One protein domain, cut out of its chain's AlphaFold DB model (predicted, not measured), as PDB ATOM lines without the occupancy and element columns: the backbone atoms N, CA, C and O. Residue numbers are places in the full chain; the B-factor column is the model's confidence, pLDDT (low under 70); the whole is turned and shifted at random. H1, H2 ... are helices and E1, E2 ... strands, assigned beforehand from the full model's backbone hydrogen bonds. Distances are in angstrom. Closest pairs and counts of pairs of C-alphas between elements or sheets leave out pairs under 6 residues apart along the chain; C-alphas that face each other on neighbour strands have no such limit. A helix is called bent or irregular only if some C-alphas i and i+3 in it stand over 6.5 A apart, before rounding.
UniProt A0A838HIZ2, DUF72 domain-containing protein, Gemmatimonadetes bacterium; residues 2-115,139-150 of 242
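AT A GLANCE: This is residues 2 to 115 and 139 to 150 of the 242 residues of the protein "DUF72 domain-containing protein" of Gemmatimonadetes bacterium (UniProt A0A838HIZ2). Five strands running in roughly the same direction form a wall, interrupted partway: a sheet of E3, E4 and E5 is joined to the pair E1 and E2 by residues 73 to 74, which pair with E2. H2 and H4 lie over one side of this wall, with the short H3 next to H4, and the long loop of residues 79 to 96 swings out on that side too; H1 sits beyond one end of the wall and H5 beyond the other. The printed part has 126 residues, with five named helices and five named strands in the order H1 E1 H2 E2 H3 H4 E3 E4 H5 E5, and both sheets, E3 E4 E5 and E1 E2, are parallel. The class is mixed, helices and strands, with 41 residues in helices and 21 in strands, under half of the printed part. The whole is compact, with a radius of gyration of the C-alphas of 15.0 A and spans of 43 by 34 by 31 A.

IN THESE COORDINATES: In the larger sheet, E3 is residues 76 to 78, E4 is residues 97 to 101 and measures 13.5 A, and E5 is residues 146 to 150 and measures 13.1 A, ending at C-alpha 150 at (-24.903, -32.872, 30.279). In the smaller sheet, E1 is residues 19 to 22, 9.5 A, and E2 is residues 49 to 52, 10.0 A, beginning at C-alpha 49 at (-29.840, -39.557, 46.702). H2, the longest helix, is residues 31 to 43 and measures 18.4 A. H1, residues 2 to 12, measures 16.3 A from C-alpha 2 at (-16.391, -49.590, 51.074); it is irregular, but only just, with C-alphas 6 and 9 7.0 A apart. H4 is residues 61 to 69, 12.1 A; H3, residues 56 to 59, and H5, residues 106 to 109, have four residues each.

HOW THE PARTS SIT: The larger sheet has E3 and E5 as edge strands and E4 as its inner strand. E3 and E4 are parallel at 16 degrees, with N 76 and O 98 2.8 A apart, within hydrogen-bond range. E4 and E5 are parallel at 14 degrees, with N 99 to O 147 and N 147 to O 97 both at 2.8 A. E2 comes closest to E4 at the C-alphas of Val 50 and Tyr 98, 7.3 A apart. Residues 50 to 51 of E2 pair in parallel with residues 73 to 74. E1 and E2 are parallel at 21 degrees, with N 21 and O 50 2.8 A apart. E1, H2 and E2 form a strand-helix-strand unit, two parallel neighbour strands with a helix between them in the chain, and its crossover is right-handed. The closest C-alphas of H2 and E2 are those of Arg 41 and Leu 49, 7.6 A apart. H2 and H4 are near each other, with 6 pairs of C-alphas within 10 A. H3 and H4 are close but not clearly touching, at the C-alphas of Trp 58 and Thr 64, 6.4 A apart. The five helices are not on the larger sheet; H1 is only just apart from H2, at 8.2 A, and H5 is apart from E3. Every O i to N i+4 pair is within hydrogen-bond range in H2 and H4, and 5 of 7 are in H1; H3 and H5 are too short for such a pair.

THE WHOLE: The two C-alphas farthest apart are those of Gln 12 and Ala 107, at 42.7 A. Residues 116 to 138 are not printed, and C-alphas 115 and 139 are 31.6 A apart across the cut, which falls in the link from H5 to E5. Of the links that are printed whole, the one from E3 to E4, 18 residues, is long. The mean pLDDT of the printed part is 87.5; residues 88 to 92 and 106 to 115 are under 70, and H5 has a mean of 62.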
ATOM      1  N   ALA A   2     -17.621 -50.188  51.630       87.50
ATOM      2  CA  ALA A   2     -16.391 -49.590  51.074       87.50
ATOM      3  C   ALA A   2     -16.645 -48.371  50.159       87.50
ATOM      4  O   ALA A   2     -15.992 -47.346  50.310       87.50
ATOM      5  N   PHE A   3     -17.654 -48.448  49.283       88.31
ATOM      6  CA  PHE A   3     -18.029 -47.341  48.390       88.31
ATOM      7  C   PHE A   3     -18.402 -46.053  49.148       88.31
ATOM      8  O   PHE A   3     -17.828 -45.001  48.896       88.31
ATOM      9  N   ALA A   4     -19.297 -46.151  50.139       88.19
ATOM     10  CA  ALA A   4     -19.690 -45.019  50.984       88.19
ATOM     11  C   ALA A   4     -18.491 -44.411  51.733       88.19
ATOM     12  O   ALA A   4     -18.320 -43.195  51.753       88.19
ATOM     13  N   ALA A   5     -17.613 -45.253  52.291       90.00
ATOM     14  CA  ALA A   5     -16.414 -44.781  52.979       90.00
ATOM     15  C   ALA A   5     -15.478 -43.985  52.050       90.00
ATOM     16  O   ALA A   5     -14.943 -42.963  52.469       90.00
ATOM     17  N   GLY A   6     -15.331 -44.408  50.789       92.44
ATOM     18  CA  GLY A   6     -14.520 -43.698  49.796       92.44
ATOM     19  C   GLY A   6     -15.082 -42.332  49.383       92.44
ATOM     20  O   GLY A   6     -14.320 -41.451  48.997       92.44
ATOM     21  N   LEU A   7     -16.398 -42.130  49.495       92.56
ATOM     22  CA  LEU A   7     -17.070 -40.882  49.114       92.56
ATOM     23  C   LEU A   7     -17.224 -39.888  50.268       92.56
ATOM     24  O   LEU A   7     -17.408 -38.693  50.034       92.56
ATOM     25  N   ARG A   8     -17.118 -40.361  51.512       91.25
ATOM     26  CA  ARG A   8     -17.265 -39.531  52.711       91.25
ATOM     27  C   ARG A   8     -16.349 -38.295  52.735       91.25
ATOM     28  O   ARG A   8     -16.850 -37.242  53.122       91.25
ATOM     29  N   PRO A   9     -15.080 -38.337  52.275       94.81
ATOM     30  CA  PRO A   9     -14.251 -37.132  52.198       94.81
ATOM     31  C   PRO A   9     -14.834 -36.046  51.284       94.81
ATOM     32  O   PRO A   9     -14.746 -34.863  51.602       94.81
ATOM     33  N   LEU A  10     -15.471 -36.428  50.168       93.00
ATOM     34  CA  LEU A  10     -16.112 -35.474  49.255       93.00
ATOM     35  C   LEU A  10     -17.359 -34.854  49.883       93.00
ATOM     36  O   LEU A  10     -17.572 -33.651  49.750       93.00
ATOM     37  N   LEU A  11     -18.145 -35.658  50.604       90.69
ATOM     38  CA  LEU A  11     -19.294 -35.177  51.370       90.69
ATOM     39  C   LEU A  11     -18.852 -34.183  52.459       90.69
ATOM     40  O   LEU A  11     -19.379 -33.076  52.533       90.69
ATOM     41  N   GLN A  12     -17.836 -34.536  53.254       91.94
ATOM     42  CA  GLN A  12     -17.290 -33.683  54.320       91.94
ATOM     43  C   GLN A  12     -16.705 -32.372  53.782       91.94
ATOM     44  O   GLN A  12     -16.883 -31.320  54.392       91.94
ATOM     45  N   ALA A  13     -16.061 -32.417  52.614       95.19
ATOM     46  CA  ALA A  13     -15.529 -31.240  51.937       95.19
ATOM     47  C   ALA A  13     -16.597 -30.416  51.186       95.19
ATOM     48  O   ALA A  13     -16.237 -29.439  50.534       95.19
ATOM     49  N   ARG A  14     -17.884 -30.805  51.232       89.56
ATOM     50  CA  ARG A  14     -18.983 -30.196  50.454       89.56
ATOM     51  C   ARG A  14     -18.704 -30.147  48.945       89.56
ATOM     52  O   ARG A  14     -19.051 -29.192  48.260       89.56
ATOM     53  N   ARG A  15     -18.057 -31.193  48.425       91.56
ATOM     54  CA  ARG A  15     -17.726 -31.378  46.999       91.56
ATOM     55  C   ARG A  15     -18.570 -32.466  46.327       91.56
ATOM     56  O   ARG A  15     -18.235 -32.909  45.232       91.56
ATOM     57  N   LEU A  16     -19.627 -32.924  46.992       92.00
ATOM     58  CA  LEU A  16     -20.550 -33.944  46.508       92.00
ATOM     59  C   LEU A  16     -21.976 -33.409  46.633       92.00
ATOM     60  O   LEU A  16     -22.463 -33.267  47.750       92.00
ATOM     61  N   SER A  17     -22.621 -33.118  45.500       91.81
ATOM     62  CA  SER A  17     -24.011 -32.638  45.489       91.81
ATOM     63  C   SER A  17     -25.012 -33.773  45.718       91.81
ATOM     64  O   SER A  17     -25.933 -33.625  46.511       91.81
ATOM     65  N   ALA A  18     -24.836 -34.923  45.055       94.06
ATOM     66  CA  ALA A  18     -25.698 -36.092  45.227       94.06
ATOM     67  C   ALA A  18     -25.042 -37.385  44.721       94.06
ATOM     68  O   ALA A  18     -24.104 -37.354  43.920       94.06
ATOM     69  N   LEU A  19     -25.582 -38.529  45.147       95.44
ATOM     70  CA  LEU A  19     -25.351 -39.828  44.523       95.44
ATOM     71  C   LEU A  19     -26.495 -40.172  43.580       95.44
ATOM     72  O   LEU A  19     -27.649 -40.266  43.992       95.44
ATOM     73  N   LEU A  20     -26.151 -40.410  42.317       95.81
ATOM     74  CA  LEU A  20     -27.100 -40.825  41.296       95.81
ATOM     75  C   LEU A  20     -27.248 -42.352  41.267       95.81
ATOM     76  O   LEU A  20     -26.290 -43.084  41.016       95.81
ATOM     77  N   LEU A  21     -28.478 -42.819  41.445       96.25
ATOM     78  CA  LEU A  21     -28.910 -44.203  41.303       96.25
ATOM     79  C   LEU A  21     -29.638 -44.354  39.962       96.25
ATOM     80  O   LEU A  21     -30.846 -44.151  39.864       96.25
ATOM     81  N   GLN A  22     -28.884 -44.678  38.910       95.00
ATOM     82  CA  GLN A  22     -29.424 -44.826  37.558       95.00
ATOM     83  C   GLN A  22     -29.886 -46.259  37.279       95.00
ATOM     84  O   GLN A  22     -29.102 -47.204  37.388       95.00
ATOM     85  N   PHE A  23     -31.137 -46.412  36.834       94.75
ATOM     86  CA  PHE A  23     -31.734 -47.703  36.499       94.75
ATOM     87  C   PHE A  23     -32.045 -47.850  34.998       94.75
ATOM     88  O   PHE A  23     -32.280 -46.860  34.298       94.75
ATOM     89  N   PRO A  24     -32.048 -49.089  34.463       90.81
ATOM     90  CA  PRO A  24     -32.435 -49.346  33.078       90.81
ATOM     91  C   PRO A  24     -33.944 -49.151  32.862       90.81
ATOM     92  O   PRO A  24     -34.731 -49.172  33.803       90.81
ATOM     93  N   PHE A  25     -34.371 -49.058  31.598       87.31
ATOM     94  CA  PHE A  25     -35.790 -48.921  31.227       87.31
ATOM     95  C   PHE A  25     -36.673 -50.088  31.709       87.31
ATOM     96  O   PHE A  25     -37.875 -49.934  31.901       87.31
ATOM     97  N   THR A  26     -36.083 -51.264  31.931       91.38
ATOM     98  CA  THR A  26     -36.772 -52.446  32.469       91.38
ATOM     99  C   THR A  26     -37.092 -52.338  33.961       91.38
ATOM    100  O   THR A  26     -37.832 -53.170  34.478       91.38
ATOM    101  N   PHE A  27     -36.563 -51.333  34.664       95.94
ATOM    102  CA  PHE A  27     -36.845 -51.103  36.075       95.94
ATOM    103  C   PHE A  27     -38.204 -50.414  36.239       95.94
ATOM    104  O   PHE A  27     -38.324 -49.192  36.135       95.94
ATOM    105  N   ARG A  28     -39.239 -51.222  36.469       96.56
ATOM    106  CA  ARG A  28     -40.626 -50.787  36.662       96.56
ATOM    107  C   ARG A  28     -40.957 -50.707  38.151       96.56
ATOM    108  O   ARG A  28     -40.414 -51.489  38.928       96.56
ATOM    109  N   ASP A  29     -41.855 -49.796  38.522       96.81
ATOM    110  CA  ASP A  29     -42.454 -49.800  39.860       96.81
ATOM    111  C   ASP A  29     -43.093 -51.162  40.190       96.81
ATOM    112  O   ASP A  29     -43.698 -51.804  39.328       96.81
ATOM    113  N   GLY A  30     -42.911 -51.602  41.435       97.88
ATOM    114  CA  GLY A  30     -43.315 -52.909  41.952       97.88
ATOM    115  C   GLY A  30     -42.653 -53.207  43.300       97.88
ATOM    116  O   GLY A  30     -41.684 -52.546  43.680       97.88
ATOM    117  N   ALA A  31     -43.154 -54.208  44.028       98.12
ATOM    118  CA  ALA A  31     -42.705 -54.511  45.393       98.12
ATOM    119  C   ALA A  31     -41.182 -54.727  45.489       98.12
ATOM    120  O   ALA A  31     -40.517 -54.053  46.274       98.12
ATOM    121  N   ASP A  32     -40.614 -55.572  44.623       98.06
ATOM    122  CA  ASP A  32     -39.173 -55.856  44.605       98.06
ATOM    123  C   ASP A  32     -38.327 -54.623  44.268       98.06
ATOM    124  O   ASP A  32     -37.231 -54.433  44.802       98.06
ATOM    125  N   ALA A  33     -38.836 -53.767  43.380       98.25
ATOM    126  CA  ALA A  33     -38.158 -52.550  42.966       98.25
ATOM    127  C   ALA A  33     -38.135 -51.511  44.097       98.25
ATOM    128  O   ALA A  33     -37.083 -50.934  44.378       98.25
ATOM    129  N   ARG A  34     -39.263 -51.332  44.798       98.44
ATOM    130  CA  ARG A  34     -39.361 -50.475  45.990       98.44
ATOM    131  C   ARG A  34     -38.473 -50.986  47.119       98.44
ATOM    132  O   ARG A  34     -37.729 -50.214  47.712       98.44
ATOM    133  N   GLU A  35     -38.471 -52.292  47.357       98.50
ATOM    134  CA  GLU A  35     -37.636 -52.929  48.378       98.50
ATOM    135  C   GLU A  35     -36.139 -52.774  48.056       98.50
ATOM    136  O   GLU A  35     -35.322 -52.442  48.914       98.50
ATOM    137  N   ARG A  36     -35.760 -52.882  46.776       98.25
ATOM    138  CA  ARG A  36     -34.402 -52.545  46.328       98.25
ATOM    139  C   ARG A  36     -34.042 -51.083  46.601       98.25
ATOM    140  O   ARG A  36     -32.911 -50.825  47.014       98.25
ATOM    141  N   LEU A  37     -34.954 -50.142  46.358       98.12
ATOM    142  CA  LEU A  37     -34.721 -48.724  46.637       98.12
ATOM    143  C   LEU A  37     -34.554 -48.465  48.139       98.12
ATOM    144  O   LEU A  37     -33.591 -47.798  48.505       98.12
ATOM    145  N   ARG A  38     -35.372 -49.072  49.006       98.25
ATOM    146  CA  ARG A  38     -35.208 -48.971  50.470       98.25
ATOM    147  C   ARG A  38     -33.837 -49.427  50.937       98.25
ATOM    148  O   ARG A  38     -33.132 -48.684  51.610       98.25
ATOM    149  N   ARG A  39     -33.381 -50.596  50.478       97.62
ATOM    150  CA  ARG A  39     -32.032 -51.083  50.814       97.62
ATOM    151  C   ARG A  39     -30.928 -50.126  50.364       97.62
ATOM    152  O   ARG A  39     -29.914 -49.998  51.048       97.62
ATOM    153  N   LEU A  40     -31.095 -49.469  49.214       96.75
ATOM    154  CA  LEU A  40     -30.153 -48.449  48.745       96.75
ATOM    155  C   LEU A  40     -30.221 -47.185  49.605       96.75
ATOM    156  O   LEU A  40     -29.167 -46.648  49.946       96.75
ATOM    157  N   ARG A  41     -31.423 -46.752  50.003       95.56
ATOM    158  CA  ARG A  41     -31.608 -45.636  50.932       95.56
ATOM    159  C   ARG A  41     -30.902 -45.909  52.256       95.56
ATOM    160  O   ARG A  41     -30.087 -45.097  52.678       95.56
ATOM    161  N   ASP A  42     -31.106 -47.083  52.843       95.56
ATOM    162  CA  ASP A  42     -30.465 -47.478  54.099       95.56
ATOM    163  C   ASP A  42     -28.938 -47.536  53.985       95.56
ATOM    164  O   ASP A  42     -28.210 -47.067  54.867       95.56
ATOM    165  N   ALA A  43     -28.434 -48.090  52.880       94.56
ATOM    166  CA  ALA A  43     -27.003 -48.227  52.641       94.56
ATOM    167  C   ALA A  43     -26.288 -46.882  52.424       94.56
ATOM    168  O   ALA A  43     -25.086 -46.794  52.694       94.56
ATOM    169  N   PHE A  44     -27.005 -45.862  51.941       94.88
ATOM    170  CA  PHE A  44     -26.459 -44.560  51.553       94.88
ATOM    171  C   PHE A  44     -27.149 -43.374  52.234       94.88
ATOM    172  O   PHE A  44     -27.057 -42.254  51.741       94.88
ATOM    173  N   ARG A  45     -27.770 -43.593  53.398       92.75
ATOM    174  CA  ARG A  45     -28.545 -42.587  54.148       92.75
ATOM    175  C   ARG A  45     -27.802 -41.282  54.461       92.75
ATOM    176  O   ARG A  45     -28.433 -40.286  54.781       92.75
ATOM    177  N   GLU A  46     -26.466 -41.304  54.449       92.31
ATOM    178  CA  GLU A  46     -25.627 -40.126  54.714       92.31
ATOM    179  C   GLU A  46     -25.495 -39.188  53.499       92.31
ATOM    180  O   GLU A  46     -25.015 -38.070  53.653       92.31
ATOM    181  N   PHE A  47     -25.918 -39.618  52.305       94.06
ATOM    182  CA  PHE A  47     -25.786 -38.857  51.064       94.06
ATOM    183  C   PHE A  47     -27.149 -38.382  50.542       94.06
ATOM    184  O   PHE A  47     -28.128 -39.122  50.652       94.06
ATOM    185  N   PRO A  48     -27.221 -37.213  49.881       94.06
ATOM    186  CA  PRO A  48     -28.361 -36.880  49.032       94.06
ATOM    187  C   PRO A  48     -28.460 -37.899  47.893       94.06
ATOM    188  O   PRO A  48     -27.465 -38.156  47.207       94.06
ATOM    189  N   LEU A  49     -29.632 -38.506  47.700       95.75
ATOM    190  CA  LEU A  49     -29.840 -39.557  46.702       95.75
ATOM    191  C   LEU A  49     -30.763 -39.066  45.599       95.75
ATOM    192  O   LEU A  49     -31.886 -38.649  45.867       95.75
ATOM    193  N   VAL A  50     -30.305 -39.192  44.358       95.88
ATOM    194  CA  VAL A  50     -31.102 -38.942  43.158       95.88
ATOM    195  C   VAL A  50     -31.357 -40.278  42.476       95.88
ATOM    196  O   VAL A  50     -30.411 -41.006  42.186       95.88
ATOM    197  N   VAL A  51     -32.609 -40.609  42.185       95.50
ATOM    198  CA  VAL A  51     -32.964 -41.772  41.370       95.50
ATOM    199  C   VAL A  51     -33.239 -41.341  39.940       95.50
ATOM    200  O   VAL A  51     -33.976 -40.394  39.683       95.50
ATOM    201  N   GLU A  52     -32.673 -42.078  38.994       94.62
ATOM    202  CA  GLU A  52     -33.078 -41.989  37.601       94.62
ATOM    203  C   GLU A  52     -33.828 -43.252  37.208       94.62
ATOM    204  O   GLU A  52     -33.256 -44.339  37.077       94.62
ATOM    205  N   VAL A  53     -35.121 -43.062  36.977       93.75
ATOM    206  CA  VAL A  53     -36.053 -44.065  36.482       93.75
ATOM    207  C   VAL A  53     -36.578 -43.619  35.124       93.75
ATOM    208  O   VAL A  53     -36.777 -42.435  34.874       93.75
ATOM    209  N   ARG A  54     -36.762 -44.574  34.210       92.12
ATOM    210  CA  ARG A  54     -37.107 -44.279  32.807       92.12
ATOM    211  C   ARG A  54     -38.441 -44.866  32.367       92.12
ATOM    212  O   ARG A  54     -38.884 -44.578  31.262       92.12
ATOM    213  N   HIS A  55     -39.077 -45.670  33.215       93.25
ATOM    214  CA  HIS A  55     -40.359 -46.300  32.921       93.25
ATOM    215  C   HIS A  55     -41.520 -45.498  33.522       93.25
ATOM    216  O   HIS A  55     -41.462 -45.112  34.690       93.25
ATOM    217  N   ARG A  56     -42.599 -45.305  32.757       92.50
ATOM    218  CA  ARG A  56     -43.771 -44.501  33.146       92.50
ATOM    219  C   ARG A  56     -44.455 -44.937  34.438       92.50
ATOM    220  O   ARG A  56     -45.057 -44.106  35.091       92.50
ATOM    221  N   SER A  57     -44.334 -46.207  34.836       94.06
ATOM    222  CA  SER A  57     -44.965 -46.691  36.075       94.06
ATOM    223  C   SER A  57     -44.437 -46.003  37.336       94.06
ATOM    224  O   SER A  57     -45.096 -46.036  38.365       94.06
ATOM    225  N   TRP A  58     -43.281 -45.337  37.261       93.69
ATOM    226  CA  TRP A  58     -42.775 -44.498  38.348       93.69
ATOM    227  C   TRP A  58     -43.397 -43.098  38.406       93.69
ATOM    228  O   TRP A  58     -43.172 -42.388  39.381       93.69
ATOM    229  N   ALA A  59     -44.142 -42.684  37.377       90.69
ATOM    230  CA  ALA A  59     -44.843 -41.399  37.329       90.69
ATOM    231  C   ALA A  59     -46.249 -41.466  37.954       90.69
ATOM    232  O   ALA A  59     -46.886 -40.431  38.130       90.69
ATOM    233  N   GLU A  60     -46.721 -42.666  38.304       90.50
ATOM    234  CA  GLU A  60     -47.996 -42.861  38.992       90.50
ATOM    235  C   GLU A  60     -47.965 -42.244  40.401       90.50
ATOM    236  O   GLU A  60     -46.919 -42.189  41.062       90.50
ATOM    237  N   ALA A  61     -49.125 -41.793  40.890       90.31
ATOM    238  CA  ALA A  61     -49.241 -41.081  42.167       90.31
ATOM    239  C   ALA A  61     -48.657 -41.878  43.350       90.31
ATOM    240  O   ALA A  61     -47.884 -41.342  44.140       90.31
ATOM    241  N   ASP A  62     -48.938 -43.180  43.431       93.25
ATOM    242  CA  ASP A  62     -48.434 -44.029  44.518       93.25
ATOM    243  C   ASP A  62     -46.916 -44.244  44.452       93.25
ATOM    244  O   ASP A  62     -46.251 -44.357  45.485       93.25
ATOM    245  N   ALA A  63     -46.352 -44.316  43.244       93.31
ATOM    246  CA  ALA A  63     -44.916 -44.487  43.047       93.31
ATOM    247  C   ALA A  63     -44.159 -43.196  43.391       93.31
ATOM    248  O   ALA A  63     -43.158 -43.232  44.106       93.31
ATOM    249  N   THR A  64     -44.671 -42.044  42.952       90.50
ATOM    250  CA  THR A  64     -44.106 -40.730  43.299       90.50
ATOM    251  C   THR A  64     -44.233 -40.425  44.795       90.50
ATOM    252  O   THR A  64     -43.278 -39.929  45.398       90.50
ATOM    253  N   ALA A  65     -45.355 -40.783  45.431       91.50
ATOM    254  CA  ALA A  65     -45.532 -40.677  46.879       91.50
ATOM    255  C   ALA A  65     -44.531 -41.554  47.644       91.50
ATOM    256  O   ALA A  65     -43.931 -41.093  48.614       91.50
ATOM    257  N   PHE A  66     -44.293 -42.782  47.176       94.69
ATOM    258  CA  PHE A  66     -43.258 -43.656  47.726       94.69
ATOM    259  C   PHE A  66     -41.858 -43.032  47.611       94.69
ATOM    260  O   PHE A  66     -41.154 -42.938  48.612       94.69
ATOM    261  N   LEU A  67     -41.464 -42.552  46.426       94.00
ATOM    262  CA  LEU A  67     -40.153 -41.923  46.224       94.00
ATOM    263  C   LEU A  67     -39.956 -40.697  47.127       94.00
ATOM    264  O   LEU A  67     -38.876 -40.511  47.684       94.00
ATOM    265  N   ARG A  68     -41.015 -39.900  47.319       91.62
ATOM    266  CA  ARG A  68     -41.024 -38.764  48.248       91.62
ATOM    267  C   ARG A  68     -40.862 -39.208  49.702       91.62
ATOM    268  O   ARG A  68     -40.087 -38.593  50.425       91.62
ATOM    269  N   ALA A  69     -41.589 -40.243  50.122       93.38
ATOM    270  CA  ALA A  69     -41.553 -40.755  51.492       93.38
ATOM    271  C   ALA A  69     -40.179 -41.338  51.864       93.38
ATOM    272  O   ALA A  69     -39.731 -41.171  52.992       93.38
ATOM    273  N   GLU A  70     -39.493 -41.961  50.905       94.50
ATOM    274  CA  GLU A  70     -38.127 -42.482  51.064       94.50
ATOM    275  C   GLU A  70     -37.041 -41.403  50.830       94.50
ATOM    276  O   GLU A  70     -35.849 -41.712  50.742       94.50
ATOM    277  N   GLU A  71     -37.445 -40.131  50.717       92.62
ATOM    278  CA  GLU A  71     -36.572 -38.962  50.560       92.62
ATOM    279  C   GLU A  71     -35.632 -39.035  49.344       92.62
ATOM    280  O   GLU A  71     -34.490 -38.563  49.386       92.62
ATOM    281  N   PHE A  72     -36.087 -39.642  48.248       94.12
ATOM    282  CA  PHE A  72     -35.354 -39.603  46.988       94.12
ATOM    283  C   PHE A  72     -35.611 -38.297  46.250       94.12
ATOM    284  O   PHE A  72     -36.752 -37.859  46.121       94.12
ATOM    285  N   SER A  73     -34.550 -37.722  45.690       93.50
ATOM    286  CA  SER A  73     -34.690 -36.809  44.565       93.50
ATOM    287  C   SER A  73     -34.926 -37.590  43.276       93.50
ATOM    288  O   SER A  73     -34.363 -38.670  43.102       93.50
ATOM    289  N   VAL A  74     -35.763 -37.086  42.370       93.38
ATOM    290  CA  VAL A  74     -36.019 -37.732  41.074       93.38
ATOM    291  C   VAL A  74     -35.343 -36.934  39.965       93.38
ATOM    292  O   VAL A  74     -35.527 -35.724  39.845       93.38
ATOM    293  N   ALA A  75     -34.536 -37.618  39.154       92.75
ATOM    294  CA  ALA A  75     -33.864 -36.996  38.026       92.75
ATOM    295  C   ALA A  75     -34.880 -36.584  36.951       92.75
ATOM    296  O   ALA A  75     -35.519 -37.426  36.320       92.75
ATOM    297  N   ASN A  76     -34.938 -35.284  36.686       91.44
ATOM    298  CA  ASN A  76     -35.573 -34.713  35.513       91.44
ATOM    299  C   ASN A  76     -34.732 -35.075  34.287       91.44
ATOM    300  O   ASN A  76     -33.534 -34.801  34.255       91.44
ATOM    301  N   LEU A  77     -35.340 -35.672  33.265       90.12
ATOM    302  CA  LEU A  77     -34.613 -36.124  32.076       90.12
ATOM    303  C   LEU A  77     -34.998 -35.301  30.841       90.12
ATOM    304  O   LEU A  77     -36.170 -34.968  30.648       90.12
ATOM    305  N   ASP A  78     -34.016 -35.002  29.995       89.38
ATOM    306  CA  ASP A  78     -34.197 -34.620  28.589       89.38
ATOM    307  C   ASP A  78     -33.607 -35.737  27.719       89.38
ATOM    308  O   ASP A  78     -32.415 -36.042  27.806       89.38
ATOM    309  N   TYR A  79     -34.480 -36.433  26.990       87.12
ATOM    310  CA  TYR A  79     -34.160 -37.620  26.198       87.12
ATOM    311  C   TYR A  79     -35.302 -37.934  25.218       87.12
ATOM    312  O   TYR A  79     -36.427 -37.473  25.433       87.12
ATOM    313  N   PRO A  80     -35.083 -38.760  24.177       83.00
ATOM    314  CA  PRO A  80     -36.156 -39.225  23.314       83.00
ATOM    315  C   PRO A  80     -37.140 -40.087  24.098       83.00
ATOM    316  O   PRO A  80     -36.789 -41.120  24.673       83.00
ATOM    317  N   THR A  81     -38.394 -39.663  24.101       81.69
ATOM    318  CA  THR A  81     -39.464 -40.305  24.865       81.69
ATOM    319  C   THR A  81     -40.415 -41.107  23.978       81.69
ATOM    320  O   THR A  81     -40.805 -40.648  22.909       81.69
ATOM    321  N   SER A  82     -40.864 -42.257  24.472       81.31
ATOM    322  CA  SER A  82     -41.964 -43.077  23.946       81.31
ATOM    323  C   SER A  82     -43.194 -43.036  24.873       81.31
ATOM    324  O   SER A  82     -43.211 -42.301  25.864       81.31
ATOM    325  N   SER A  83     -44.233 -43.821  24.572       82.81
ATOM    326  CA  SER A  83     -45.436 -43.968  25.411       82.81
ATOM    327  C   SER A  83     -45.158 -44.551  26.801       82.81
ATOM    328  O   SER A  83     -45.871 -44.230  27.747       82.81
ATOM    329  N   ASP A  84     -44.122 -45.383  26.929       85.25
ATOM    330  CA  ASP A  84     -43.720 -46.026  28.188       85.25
ATOM    331  C   ASP A  84     -42.652 -45.235  28.952       85.25
ATOM    332  O   ASP A  84     -42.187 -45.666  30.008       85.25
ATOM    333  N   SER A  85     -42.225 -44.095  28.412       85.25
ATOM    334  CA  SER A  85     -41.164 -43.290  29.006       85.25
ATOM    335  C   SER A  85     -41.651 -42.541  30.237       85.25
ATOM    336  O   SER A  85     -42.749 -41.988  30.253       85.25
ATOM    337  N   PHE A  86     -40.804 -42.497  31.262       84.88
ATOM    338  CA  PHE A  86     -41.013 -41.647  32.421       84.88
ATOM    339  C   PHE A  86     -41.015 -40.187  31.970       84.88
ATOM    340  O   PHE A  86     -40.016 -39.672  31.458       84.88
ATOM    341  N   ARG A  87     -42.163 -39.542  32.144       78.62
ATOM    342  CA  ARG A  87     -42.344 -38.106  31.992       78.62
ATOM    343  C   ARG A  87     -42.750 -37.623  33.363       78.62
ATOM    344  O   ARG A  87     -43.830 -37.960  33.835       78.62
ATOM    345  N   GLU A  88     -41.841 -36.933  34.026       65.56
ATOM    346  CA  GLU A  88     -42.115 -36.418  35.357       65.56
ATOM    347  C   GLU A  88     -43.321 -35.466  35.286       65.56
ATOM    348  O   GLU A  88     -43.301 -34.527  34.482       65.56
ATOM    349  N   PRO A  89     -44.372 -35.657  36.101       55.59
ATOM    350  CA  PRO A  89     -45.255 -34.550  36.415       55.59
ATOM    351  C   PRO A  89     -44.402 -33.575  37.214       55.59
ATOM    352  O   PRO A  89     -43.930 -33.947  38.278       55.59
ATOM    353  N   GLN A  90     -44.141 -32.385  36.666       53.38
ATOM    354  CA  GLN A  90     -43.276 -31.346  37.234       53.38
ATOM    355  C   GLN A  90     -43.546 -31.153  38.742       53.38
ATOM    356  O   GLN A  90     -44.351 -30.313  39.135       53.38
ATOM    357  N   ALA A  91     -42.923 -31.924  39.618       53.06
ATOM    358  CA  ALA A  91     -43.219 -31.924  41.039       53.06
ATOM    359  C   ALA A  91     -41.922 -32.276  41.736       53.06
ATOM    360  O   ALA A  91     -41.476 -33.421  41.702       53.06
ATOM    361  N   ALA A  92     -41.329 -31.261  42.366       65.19
ATOM    362  CA  ALA A  92     -40.103 -31.406  43.124       65.19
ATOM    363  C   ALA A  92     -40.262 -32.559  44.115       65.19
ATOM    364  O   ALA A  92     -41.089 -32.517  45.037       65.19
ATOM    365  N   THR A  93     -39.530 -33.632  43.857       78.31
ATOM    366  CA  THR A  93     -39.422 -34.783  44.740       78.31
ATOM    367  C   THR A  93     -37.988 -34.760  45.227       78.31
ATOM    368  O   THR A  93     -37.093 -34.717  44.390       78.31
ATOM    369  N   GLY A  94     -37.798 -34.692  46.547       84.31
ATOM    370  CA  GLY A  94     -36.489 -34.607  47.197       84.31
ATOM    371  C   GLY A  94     -35.688 -33.328  46.918       84.31
ATOM    372  O   GLY A  94     -36.182 -32.373  46.327       84.31
ATOM    373  N   GLU A  95     -34.439 -33.333  47.381       88.19
ATOM    374  CA  GLU A  95     -33.410 -32.311  47.147       88.19
ATOM    375  C   GLU A  95     -32.048 -33.027  46.958       88.19
ATOM    376  O   GLU A  95     -31.832 -34.077  47.578       88.19
ATOM    377  N   PRO A  96     -31.116 -32.500  46.141       92.44
ATOM    378  CA  PRO A  96     -31.268 -31.327  45.277       92.44
ATOM    379  C   PRO A  96     -32.170 -31.619  44.072       92.44
ATOM    380  O   PRO A  96     -32.397 -32.779  43.719       92.44
ATOM    381  N   GLY A  97     -32.631 -30.573  43.391       92.50
ATOM    382  CA  GLY A  97     -33.154 -30.707  42.036       92.50
ATOM    383  C   GLY A  97     -32.075 -31.255  41.108       92.50
ATOM    384  O   GLY A  97     -30.898 -30.912  41.236       92.50
ATOM    385  N   TYR A  98     -32.453 -32.113  40.163       92.94
ATOM    386  CA  TYR A  98     -31.480 -32.777  39.302       92.94
ATOM    387  C   TYR A  98     -32.002 -32.894  37.874       92.94
ATOM    388  O   TYR A  98     -32.985 -33.588  37.644       92.94
ATOM    389  N   LEU A  99     -31.345 -32.242  36.913       92.19
ATOM    390  CA  LEU A  99     -31.669 -32.301  35.485       92.19
ATOM    391  C   LEU A  99     -30.534 -32.994  34.726       92.19
ATOM    392  O   LEU A  99     -29.398 -32.520  34.732       92.19
ATOM    393  N   ARG A 100     -30.836 -34.094  34.033       91.50
ATOM    394  CA  ARG A 100     -29.900 -34.761  33.119       91.50
ATOM    395  C   ARG A 100     -30.327 -34.610  31.676       91.50
ATOM    396  O   ARG A 100     -31.436 -34.980  31.296       91.50
ATOM    397  N   LEU A 101     -29.385 -34.145  30.872       90.50
ATOM    398  CA  LEU A 101     -29.541 -33.937  29.444       90.50
ATOM    399  C   LEU A 101     -28.822 -35.068  28.712       90.50
ATOM    400  O   LEU A 101     -27.593 -35.159  28.750       90.50
ATOM    401  N   HIS A 102     -29.580 -35.973  28.097       87.31
ATOM    402  CA  HIS A 102     -29.028 -37.113  27.370       87.31
ATOM    403  C   HIS A 102     -28.869 -36.863  25.863       87.31
ATOM    404  O   HIS A 102     -28.226 -37.677  25.203       87.31
ATOM    405  N   GLY A 103     -29.399 -35.757  25.336       85.50
ATOM    406  CA  GLY A 103     -29.558 -35.520  23.901       85.50
ATOM    407  C   GLY A 103     -30.890 -36.059  23.380       85.50
ATOM    408  O   GLY A 103     -31.527 -36.876  24.040       85.50
ATOM    409  N   ARG A 104     -31.312 -35.623  22.188       86.06
ATOM    410  CA  ARG A 104     -32.606 -35.980  21.572       86.06
ATOM    411  C   ARG A 104     -32.456 -36.853  20.314       86.06
ATOM    412  O   ARG A 104     -33.324 -36.861  19.446       86.06
ATOM    413  N   ASN A 105     -31.393 -37.661  20.225       77.50
ATOM    414  CA  ASN A 105     -31.161 -38.569  19.092       77.50
ATOM    415  C   ASN A 105     -32.129 -39.776  19.089       77.50
ATOM    416  O   ASN A 105     -31.787 -40.883  19.508       77.50
ATOM    417  N   ALA A 106     -33.364 -39.559  18.627       66.88
ATOM    418  CA  ALA A 106     -34.431 -40.561  18.638       66.88
ATOM    419  C   ALA A 106     -34.143 -41.796  17.762       66.88
ATOM    420  O   ALA A 106     -34.582 -42.894  18.110       66.88
ATOM    421  N   ALA A 107     -33.389 -41.630  16.668       61.38
ATOM    422  CA  ALA A 107     -33.092 -42.693  15.704       61.38
ATOM    423  C   ALA A 107     -32.234 -43.824  16.305       61.38
ATOM    424  O   ALA A 107     -32.457 -44.999  16.023       61.38
ATOM    425  N   GLU A 108     -31.299 -43.487  17.195       60.94
ATOM    426  CA  GLU A 108     -30.369 -44.452  17.804       60.94
ATOM    427  C   GLU A 108     -30.801 -44.903  19.211       60.94
ATOM    428  O   GLU A 108     -30.362 -45.940  19.724       60.94
ATOM    429  N   TRP A 109     -31.693 -44.143  19.856       58.59
ATOM    430  CA  TRP A 109     -32.084 -44.369  21.249       58.59
ATOM    431  C   TRP A 109     -32.852 -45.680  21.467       58.59
ATOM    432  O   TRP A 109     -32.614 -46.381  22.455       58.59
ATOM    433  N   PHE A 110     -33.734 -46.045  20.529       58.19
ATOM    434  CA  PHE A 110     -34.552 -47.266  20.597       58.19
ATOM    435  C   PHE A 110     -33.960 -48.455  19.824       58.19
ATOM    436  O   PHE A 110     -34.458 -49.577  19.936       58.19
ATOM    437  N   THR A 111     -32.869 -48.246  19.087       55.75
ATOM    438  CA  THR A 111     -32.249 -49.279  18.252       55.75
ATOM    439  C   THR A 111     -31.458 -50.270  19.110       55.75
ATOM    440  O   THR A 111     -30.500 -49.913  19.812       55.75
ATOM    441  N   ARG A 112     -31.858 -51.552  19.083       45.81
ATOM    442  CA  ARG A 112     -31.076 -52.658  19.665       45.81
ATOM    443  C   ARG A 112     -29.776 -52.797  18.865       45.81
ATOM    444  O   ARG A 112     -29.826 -53.140  17.694       45.81
ATOM    445  N   GLY A 113     -28.632 -52.543  19.501       45.50
ATOM    446  CA  GLY A 113     -27.307 -52.664  18.875       45.50
ATOM    447  C   GLY A 113     -26.618 -51.339  18.542       45.50
ATOM    448  O   GLY A 113     -25.431 -51.359  18.235       45.50
ATOM    449  N   ALA A 114     -27.304 -50.197  18.678       52.12
ATOM    450  CA  ALA A 114     -26.648 -48.893  18.631       52.12
ATOM    451  C   ALA A 114     -25.594 -48.809  19.745       52.12
ATOM    452  O   ALA A 114     -25.899 -49.039  20.923       52.12
ATOM    453  N   GLY A 115     -24.346 -48.515  19.371       54.44
ATOM    454  CA  GLY A 115     -23.259 -48.321  20.327       54.44
ATOM    455  C   GLY A 115     -23.621 -47.229  21.334       54.44
ATOM    456  O   GLY A 115     -24.321 -46.273  20.997       54.44
ATOM    457  N   LEU A 139     -37.448 -25.073  36.915       89.50
ATOM    458  CA  LEU A 139     -36.966 -25.972  37.970       89.50
ATOM    459  C   LEU A 139     -36.267 -25.202  39.098       89.50
ATOM    460  O   LEU A 139     -36.477 -25.515  40.267       89.50
ATOM    461  N   SER A 140     -35.508 -24.155  38.774       90.12
ATOM    462  CA  SER A 140     -34.795 -23.330  39.761       90.12
ATOM    463  C   SER A 140     -35.736 -22.579  40.709       90.12
ATOM    464  O   SER A 140     -35.339 -22.234  41.815       90.12
ATOM    465  N   THR A 141     -37.002 -22.361  40.327       90.75
ATOM    466  CA  THR A 141     -38.017 -21.802  41.245       90.75
ATOM    467  C   THR A 141     -38.520 -22.806  42.289       90.75
ATOM    468  O   THR A 141     -39.171 -22.414  43.256       90.75
ATOM    469  N   ARG A 142     -38.253 -24.104  42.095       88.69
ATOM    470  CA  ARG A 142     -38.843 -25.206  42.876       88.69
ATOM    471  C   ARG A 142     -37.854 -25.923  43.781       88.69
ATOM    472  O   ARG A 142     -38.287 -26.607  44.703       88.69
ATOM    473  N   PHE A 143     -36.561 -25.782  43.512       89.50
ATOM    474  CA  PHE A 143     -35.487 -26.407  44.275       89.50
ATOM    475  C   PHE A 143     -34.545 -25.347  44.819       89.50
ATOM    476  O   PHE A 143     -34.289 -24.338  44.163       89.50
ATOM    477  N   ARG A 144     -33.993 -25.587  46.011       89.19
ATOM    478  CA  ARG A 144     -32.982 -24.683  46.585       89.19
ATOM    479  C   ARG A 144     -31.656 -24.757  45.835       89.19
ATOM    480  O   ARG A 144     -30.955 -23.756  45.720       89.19
ATOM    481  N   GLU A 145     -31.322 -25.945  45.348       90.94
ATOM    482  CA  GLU A 145     -30.154 -26.219  44.518       90.94
ATOM    483  C   GLU A 145     -30.597 -27.073  43.328       90.94
ATOM    484  O   GLU A 145     -31.297 -28.069  43.503       90.94
ATOM    485  N   LEU A 146     -30.184 -26.691  42.118       92.25
ATOM    486  CA  LEU A 146     -30.428 -27.457  40.899       92.25
ATOM    487  C   LEU A 146     -29.096 -27.884  40.286       92.25
ATOM    488  O   LEU A 146     -28.292 -27.057  39.856       92.25
ATOM    489  N   VAL A 147     -28.889 -29.193  40.201       92.38
ATOM    490  CA  VAL A 147     -27.739 -29.795  39.530       92.38
ATOM    491  C   VAL A 147     -28.125 -30.120  38.089       92.38
ATOM    492  O   VAL A 147     -28.996 -30.954  37.848       92.38
ATOM    493  N   VAL A 148     -27.463 -29.485  37.120       91.81
ATOM    494  CA  VAL A 148     -27.651 -29.755  35.685       91.81
ATOM    495  C   VAL A 148     -26.451 -30.532  35.150       91.81
ATOM    496  O   VAL A 148     -25.311 -30.083  35.264       91.81
ATOM    497  N   VAL A 149     -26.700 -31.695  34.549       89.62
ATOM    498  CA  VAL A 149     -25.664 -32.590  34.019       89.62
ATOM    499  C   VAL A 149     -25.904 -32.868  32.539       89.62
ATOM    500  O   VAL A 149     -26.900 -33.488  32.168       89.62
ATOM    501  N   THR A 150     -24.955 -32.475  31.690       83.25
ATOM    502  CA  THR A 150     -24.903 -32.872  30.279       83.25
ATOM    503  C   THR A 150     -24.205 -34.225  30.145       83.25
ATOM    504  O   THR A 150     -23.059 -34.387  30.554       83.25
TER     505      THR A 150